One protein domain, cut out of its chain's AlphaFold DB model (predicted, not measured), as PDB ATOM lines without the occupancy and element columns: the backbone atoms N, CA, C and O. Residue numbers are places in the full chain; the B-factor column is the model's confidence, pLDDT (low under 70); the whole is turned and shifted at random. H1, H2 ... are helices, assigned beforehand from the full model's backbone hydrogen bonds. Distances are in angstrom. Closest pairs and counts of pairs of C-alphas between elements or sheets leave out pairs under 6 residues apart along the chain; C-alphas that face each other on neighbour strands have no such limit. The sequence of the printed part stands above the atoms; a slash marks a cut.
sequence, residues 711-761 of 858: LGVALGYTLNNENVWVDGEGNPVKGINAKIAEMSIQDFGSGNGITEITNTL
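What this domain is: This is residues 711 to 761 of the 858 residues of an uncharacterized protein of Corallococcus sp. CAG:1435 (UniProt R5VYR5). Four short helices and a long looped stretch make an elongated body: the loop, residues 715 to 734, fills one end, H3 and H4 the other, and H2 lies between, with H1 by its last residue, Ala 741. The printed part has 51 residues with four named helices, H1 to H4, and no named strand; the class is all helix, though named elements hold only 24 residues. It is compact, radius of gyration of the C-alphas 11.1 A, spanning 31 by 19 by 15 A.

Where its parts are: H1, residues 711 to 714, begins at C-alpha 711 (38.621, -25.699, -45.327). Residues 718 to 719 pair antiparallel with 725 to 726. H2 is residues 735 to 741, 9.9 A long; H3 is 745 to 749; H4, 753 to 760, 10.5 A, ends at C-alpha 760 (46.198, -36.825, -35.518).

How they stand to each other: H1 touches H2, closest C-alphas Gly 712 and Ala 741, 3.7 A. H2 and H4 only just touch, with 3 pairs of C-alphas within 8 A, closest Lys 739 and Ile 757, 6.5 A; they run opposite ways at a tilt of 38 degrees, only just steep. H3 is close to but not clearly touching H4, closest C-alphas Asp 747 and Gly 753, 5.2 A. H2, H3 and H4 have every O i to N i+4 pair within hydrogen-bond range; H1 is too short for one.

The domain as a whole: The printed part has no cut. The H1 to H2 link is long. Residues 751 to 752 are under pLDDT 70.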
ATOM      1  N   LEU A 711      39.848 -26.030 -46.053       90.00
ATOM      2  CA  LEU A 711      38.621 -25.699 -45.327       90.00
ATOM      3  C   LEU A 711      38.768 -24.419 -44.498       90.00
ATOM      4  O   LEU A 711      37.770 -23.742 -44.278       90.00
ATOM      5  N   GLY A 712      39.987 -24.035 -44.102       90.50
ATOM      6  CA  GLY A 712      40.264 -22.756 -43.447       90.50
ATOM      7  C   GLY A 712      39.765 -21.560 -44.257       90.50
ATOM      8  O   GLY A 712      39.125 -20.675 -43.695       90.50
ATOM      9  N   VAL A 713      39.937 -21.592 -45.584       90.12
ATOM     10  CA  VAL A 713      39.408 -20.571 -46.501       90.12
ATOM     11  C   VAL A 713      37.881 -20.557 -46.460       90.12
ATOM     12  O   VAL A 713      37.278 -19.507 -46.256       90.12
ATOM     13  N   ALA A 714      37.236 -21.721 -46.584       86.88
ATOM     14  CA  ALA A 714      35.776 -21.825 -46.539       86.88
ATOM     15  C   ALA A 714      35.191 -21.334 -45.198       86.88
ATOM     16  O   ALA A 714      34.130 -20.709 -45.178       86.88
ATOM     17  N   LEU A 715      35.909 -21.568 -44.094       88.06
ATOM     18  CA  LEU A 715      35.564 -21.123 -42.740       88.06
ATOM     19  C   LEU A 715      35.846 -19.628 -42.489       88.06
ATOM     20  O   LEU A 715      35.426 -19.106 -41.459       88.06
ATOM     21  N   GLY A 716      36.505 -18.929 -43.421       87.50
ATOM     22  CA  GLY A 716      36.817 -17.500 -43.309       87.50
ATOM     23  C   GLY A 716      38.080 -17.177 -42.517       87.50
ATOM     24  O   GLY A 716      38.249 -16.041 -42.076       87.50
ATOM     25  N   TYR A 717      38.962 -18.155 -42.328       91.62
ATOM     26  CA  TYR A 717      40.294 -17.936 -41.777       91.62
ATOM     27  C   TYR A 717      41.268 -17.512 -42.875       91.62
ATOM     28  O   TYR A 717      41.100 -17.839 -44.051       91.62
ATOM     29  N   THR A 718      42.328 -16.812 -42.485       89.44
ATOM     30  CA  THR A 718      43.407 -16.399 -43.393       89.44
ATOM     31  C   THR A 718      44.744 -16.923 -42.894       89.44
ATOM     32  O   THR A 718      44.934 -17.092 -41.694       89.44
ATOM     33  N   LEU A 719      45.679 -17.224 -43.796       88.75
ATOM     34  CA  LEU A 719      47.046 -17.562 -43.404       88.75
ATOM     35  C   LEU A 719      47.841 -16.275 -43.187       88.75
ATOM     36  O   LEU A 719      47.857 -15.392 -44.046       88.75
ATOM     37  N   ASN A 720      48.515 -16.171 -42.044       87.12
ATOM     38  CA  ASN A 720      49.465 -15.093 -41.799       87.12
ATOM     39  C   ASN A 720      50.833 -15.382 -42.463       87.12
ATOM     40  O   ASN A 720      51.062 -16.446 -43.038       87.12
ATOM     41  N   ASN A 721      51.788 -14.454 -42.328       85.25
ATOM     42  CA  ASN A 721      53.140 -14.577 -42.900       85.25
ATOM     43  C   ASN A 721      53.976 -15.751 -42.342       85.25
ATOM     44  O   ASN A 721      55.058 -16.026 -42.854       85.25
ATOM     45  N   GLU A 722      53.506 -16.417 -41.286       86.88
ATOM     46  CA  GLU A 722      54.153 -17.570 -40.653       86.88
ATOM     47  C   GLU A 722      53.463 -18.898 -41.028       86.88
ATOM     48  O   GLU A 722      53.793 -19.936 -40.460       86.88
ATOM     49  N   ASN A 723      52.534 -18.880 -41.995       86.44
ATOM     50  CA  ASN A 723      51.690 -20.014 -42.393       86.44
ATOM     51  C   ASN A 723      50.833 -20.574 -41.246       86.44
ATOM     52  O   ASN A 723      50.626 -21.781 -41.145       86.44
ATOM     53  N   VAL A 724      50.324 -19.697 -40.381       88.62
ATOM     54  CA  VAL A 724      49.376 -20.050 -39.319       88.62
ATOM     55  C   VAL A 724      48.010 -19.466 -39.658       88.62
ATOM     56  O   VAL A 724      47.908 -18.283 -39.994       88.62
ATOM     57  N   TRP A 725      46.957 -20.283 -39.561       92.44
ATOM     58  CA  TRP A 725      45.580 -19.817 -39.726       92.44
ATOM     59  C   TRP A 725      45.220 -18.830 -38.621       92.44
ATOM     60  O   TRP A 725      45.423 -19.117 -37.442       92.44
ATOM     61  N   VAL A 726      44.660 -17.686 -38.995       91.44
ATOM     62  CA  VAL A 726      44.137 -16.672 -38.081       91.44
ATOM     63  C   VAL A 726      42.671 -16.373 -38.380       91.44
ATOM     64  O   VAL A 726      42.223 -16.480 -39.525       91.44
ATOM     65  N   ASP A 727      41.918 -16.023 -37.340       89.31
ATOM     66  CA  ASP A 727      40.523 -15.597 -37.451       89.31
ATOM     67  C   ASP A 727      40.389 -14.150 -37.971       89.31
ATOM     68  O   ASP A 727      41.381 -13.471 -38.250       89.31
ATOM     69  N   GLY A 728      39.151 -13.659 -38.105       81.62
ATOM     70  CA  GLY A 728      38.869 -12.297 -38.578       81.62
ATOM     71  C   GLY A 728      39.383 -11.170 -37.668       81.62
ATOM     72  O   GLY A 728      39.394 -10.013 -38.083       81.62
ATOM     73  N   GLU A 729      39.824 -11.488 -36.448       85.75
ATOM     74  CA  GLU A 729      40.446 -10.555 -35.502       85.75
ATOM     75  C   GLU A 729      41.986 -10.665 -35.505       85.75
ATOM     76  O   GLU A 729      42.667  -9.892 -34.829       85.75
ATOM     77  N   GLY A 730      42.547 -11.593 -36.290       84.50
ATOM     78  CA  GLY A 730      43.981 -11.855 -36.392       84.50
ATOM     79  C   GLY A 730      44.529 -12.796 -35.314       84.50
ATOM     80  O   GLY A 730      45.751 -12.930 -35.197       84.50
ATOM     81  N   ASN A 731      43.673 -13.456 -34.526       88.06
ATOM     82  CA  ASN A 731      44.116 -14.413 -33.513       88.06
ATOM     83  C   ASN A 731      44.427 -15.777 -34.153       88.06
ATOM     84  O   ASN A 731      43.657 -16.228 -35.001       88.06
ATOM     85  N   PRO A 732      45.494 -16.485 -33.730       89.44
ATOM     86  CA  PRO A 732      45.776 -17.834 -34.213       89.44
ATOM     87  C   PRO A 732      44.621 -18.799 -33.937       89.44
ATOM     88  O   PRO A 732      44.211 -18.979 -32.789       89.44
ATOM     89  N   VAL A 733      44.151 -19.461 -34.990       89.12
ATOM     90  CA  VAL A 733      43.230 -20.593 -34.919       89.12
ATOM     91  C   VAL A 733      44.014 -21.776 -34.359       89.12
ATOM     92  O   VAL A 733      45.097 -22.104 -34.846       89.12
ATOM     93  N   LYS A 734      43.489 -22.417 -33.312       86.25
ATOM     94  CA  LYS A 734      44.163 -23.514 -32.601       86.25
ATOM     95  C   LYS A 734      43.281 -24.752 -32.479       86.25
ATOM     96  O   LYS A 734      42.078 -24.714 -32.745       86.25
ATOM     97  N   GLY A 735      43.903 -25.856 -32.079       85.00
ATOM     98  CA  GLY A 735      43.240 -27.121 -31.804       85.00
ATOM     99  C   GLY A 735      42.557 -27.768 -33.006       85.00
ATOM    100  O   GLY A 735      43.046 -27.710 -34.132       85.00
ATOM    101  N   ILE A 736      41.404 -28.394 -32.770       85.12
ATOM    102  CA  ILE A 736      40.594 -29.094 -33.771       85.12
ATOM    103  C   ILE A 736      40.274 -28.173 -34.948       85.12
ATOM    104  O   ILE A 736      40.363 -28.606 -36.093       85.12
ATOM    105  N   ASN A 737      39.964 -26.898 -34.693       85.31
ATOM    106  CA  ASN A 737      39.664 -25.943 -35.757       85.31
ATOM    107  C   ASN A 737      40.879 -25.675 -36.655       85.31
ATOM    108  O   ASN A 737      40.696 -25.507 -37.854       85.31
ATOM    109  N   ALA A 738      42.103 -25.696 -36.114       87.31
ATOM    110  CA  ALA A 738      43.323 -25.572 -36.914       87.31
ATOM    111  C   ALA A 738      43.566 -26.828 -37.764       87.31
ATOM    112  O   ALA A 738      43.880 -26.723 -38.947       87.31
ATOM    113  N   LYS A 739      43.345 -28.022 -37.195       86.25
ATOM    114  CA  LYS A 739      43.432 -29.297 -37.931       86.25
ATOM    115  C   LYS A 739      42.396 -29.392 -39.053       86.25
ATOM    116  O   LYS A 739      42.723 -29.845 -40.144       86.25
ATOM    117  N   ILE A 740      41.161 -28.949 -38.797       86.94
ATOM    118  CA  ILE A 740      40.103 -28.868 -39.814       86.94
ATOM    119  C   ILE A 740      40.471 -27.826 -40.870       86.94
ATOM    120  O   ILE A 740      40.333 -28.111 -42.053       86.94
ATOM    121  N   ALA A 741      40.965 -26.650 -40.471       89.88
ATOM    122  CA  ALA A 741      41.340 -25.590 -41.402       89.88
ATOM    123  C   ALA A 741      42.404 -26.040 -42.418       89.88
ATOM    124  O   ALA A 741      42.325 -25.659 -43.583       89.88
ATOM    125  N   GLU A 742      43.337 -26.902 -42.006       89.75
ATOM    126  CA  GLU A 742      44.387 -27.467 -42.866       89.75
ATOM    127  C   GLU A 742      43.927 -28.576 -43.822       89.75
ATOM    128  O   GLU A 742      44.679 -28.997 -44.709       89.75
ATOM    129  N   MET A 743      42.704 -29.076 -43.677       88.19
ATOM    130  CA  MET A 743      42.185 -30.145 -44.523       88.19
ATOM    131  C   MET A 743      41.694 -29.594 -45.862       88.19
ATOM    132  O   MET A 743      41.061 -28.542 -45.903       88.19
ATOM    133  N   SER A 744      41.973 -30.292 -46.966       89.31
ATOM    134  CA  SER A 744      41.371 -29.940 -48.258       89.31
ATOM    135  C   SER A 744      39.903 -30.383 -48.318       89.31
ATOM    136  O   SER A 744      39.497 -31.319 -47.623       89.31
ATOM    137  N   ILE A 745      39.090 -29.747 -49.166       86.62
ATOM    138  CA  ILE A 745      37.705 -30.188 -49.399       86.62
ATOM    139  C   ILE A 745      37.654 -31.647 -49.865       86.62
ATOM    140  O   ILE A 745      36.790 -32.400 -49.408       86.62
ATOM    141  N   GLN A 746      38.573 -32.066 -50.741       88.12
ATOM    142  CA  GLN A 746      38.623 -33.439 -51.241       88.12
ATOM    143  C   GLN A 746      38.892 -34.450 -50.119       88.12
ATOM    144  O   GLN A 746      38.190 -35.463 -50.022       88.12
ATOM    145  N   ASP A 747      39.863 -34.170 -49.246       84.06
ATOM    146  CA  ASP A 747      40.211 -35.055 -48.128       84.06
ATOM    147  C   ASP A 747      39.035 -35.189 -47.153       84.06
ATOM    148  O   ASP A 747      38.691 -36.298 -46.728       84.06
ATOM    149  N   PHE A 748      38.345 -34.079 -46.876       81.75
ATOM    150  CA  PHE A 748      37.144 -34.069 -46.045       81.75
ATOM    151  C   PHE A 748      35.989 -34.865 -46.679       81.75
ATOM    152  O   PHE A 748      35.368 -35.698 -46.015       81.75
ATOM    153  N   GLY A 749      35.728 -34.659 -47.975       74.94
ATOM    154  CA  GLY A 749      34.645 -35.309 -48.721       74.94
ATOM    155  C   GLY A 749      34.856 -36.805 -48.988       74.94
ATOM    156  O   GLY A 749      33.884 -37.531 -49.191       74.94
ATOM    157  N   SER A 750      36.100 -37.293 -48.931       76.12
ATOM    158  CA  SER A 750      36.453 -38.708 -49.146       76.12
ATOM    159  C   SER A 750      35.924 -39.673 -48.067       76.12
ATOM    160  O   SER A 750      36.053 -40.890 -48.208       76.12
ATOM    161  N   GLY A 751      35.353 -39.151 -46.973       65.19
ATOM    162  CA  GLY A 751      34.873 -39.925 -45.823       65.19
ATOM    163  C   GLY A 751      35.975 -40.361 -44.847       65.19
ATOM    164  O   GLY A 751      35.664 -40.787 -43.735       65.19
ATOM    165  N   ASN A 752      37.252 -40.206 -45.216       68.25
ATOM    166  CA  ASN A 752      38.398 -40.527 -44.360       68.25
ATOM    167  C   ASN A 752      38.942 -39.319 -43.581       68.25
ATOM    168  O   ASN A 752      39.623 -39.526 -42.579       68.25
ATOM    169  N   GLY A 753      38.612 -38.082 -43.970       72.12
ATOM    170  CA  GLY A 753      39.148 -36.871 -43.336       72.12
ATOM    171  C   GLY A 753      38.854 -36.763 -41.834       72.12
ATOM    172  O   GLY A 753      39.752 -36.501 -41.040       72.12
ATOM    173  N   ILE A 754      37.629 -37.064 -41.386       72.00
ATOM    174  CA  ILE A 754      37.301 -37.057 -39.942       72.00
ATOM    175  C   ILE A 754      38.125 -38.104 -39.179       72.00
ATOM    176  O   ILE A 754      38.584 -37.850 -38.063       72.00
ATOM    177  N   THR A 755      38.349 -39.271 -39.786       74.75
ATOM    178  CA  THR A 755      39.195 -40.327 -39.218       74.75
ATOM    179  C   THR A 755      40.651 -39.870 -39.126       74.75
ATOM    180  O   THR A 755      41.298 -40.096 -38.107       74.75
ATOM    181  N   GLU A 756      41.165 -39.183 -40.147       75.31
ATOM    182  CA  GLU A 756      42.525 -38.637 -40.166       75.31
ATOM    183  C   GLU A 756      42.727 -37.524 -39.131       75.31
ATOM    184  O   GLU A 756      43.712 -37.553 -38.390       75.31
ATOM    185  N   ILE A 757      41.765 -36.603 -38.992       78.75
ATOM    186  CA  ILE A 757      41.766 -35.620 -37.901       78.75
ATOM    187  C   ILE A 757      41.806 -36.362 -36.570       78.75
ATOM    188  O   ILE A 757      42.734 -36.156 -35.800       78.75
ATOM    189  N   THR A 758      40.875 -37.288 -36.327       73.25
ATOM    190  CA  THR A 758      40.787 -38.023 -35.051       73.25
ATOM    191  C   THR A 758      42.088 -38.753 -34.706       73.25
ATOM    192  O   THR A 758      42.509 -38.740 -33.552       73.25
ATOM    193  N   ASN A 759      42.761 -39.339 -35.701       76.94
ATOM    194  CA  ASN A 759      44.035 -40.037 -35.518       76.94
ATOM    195  C   ASN A 759      45.226 -39.098 -35.261       76.94
ATOM    196  O   ASN A 759      46.231 -39.539 -34.707       76.94
ATOM    197  N   THR A 760      45.133 -37.832 -35.668       80.62
ATOM    198  CA  THR A 760      46.198 -36.825 -35.518       80.62
ATOM    199  C   THR A 760      45.909 -35.790 -34.433       80.62
ATOM    200  O   THR A 760      46.745 -34.914 -34.199       80.62
ATOM    201  N   LEU A 761      44.751 -35.878 -33.765       83.38
ATOM    202  CA  LEU A 761      44.413 -35.020 -32.636       83.38
ATOM    203  C   LEU A 761      45.372 -35.279 -31.494       83.38
ATOM    204  O   LEU A 761      45.471 -36.400 -31.001       83.38
TER     205      LEU A 761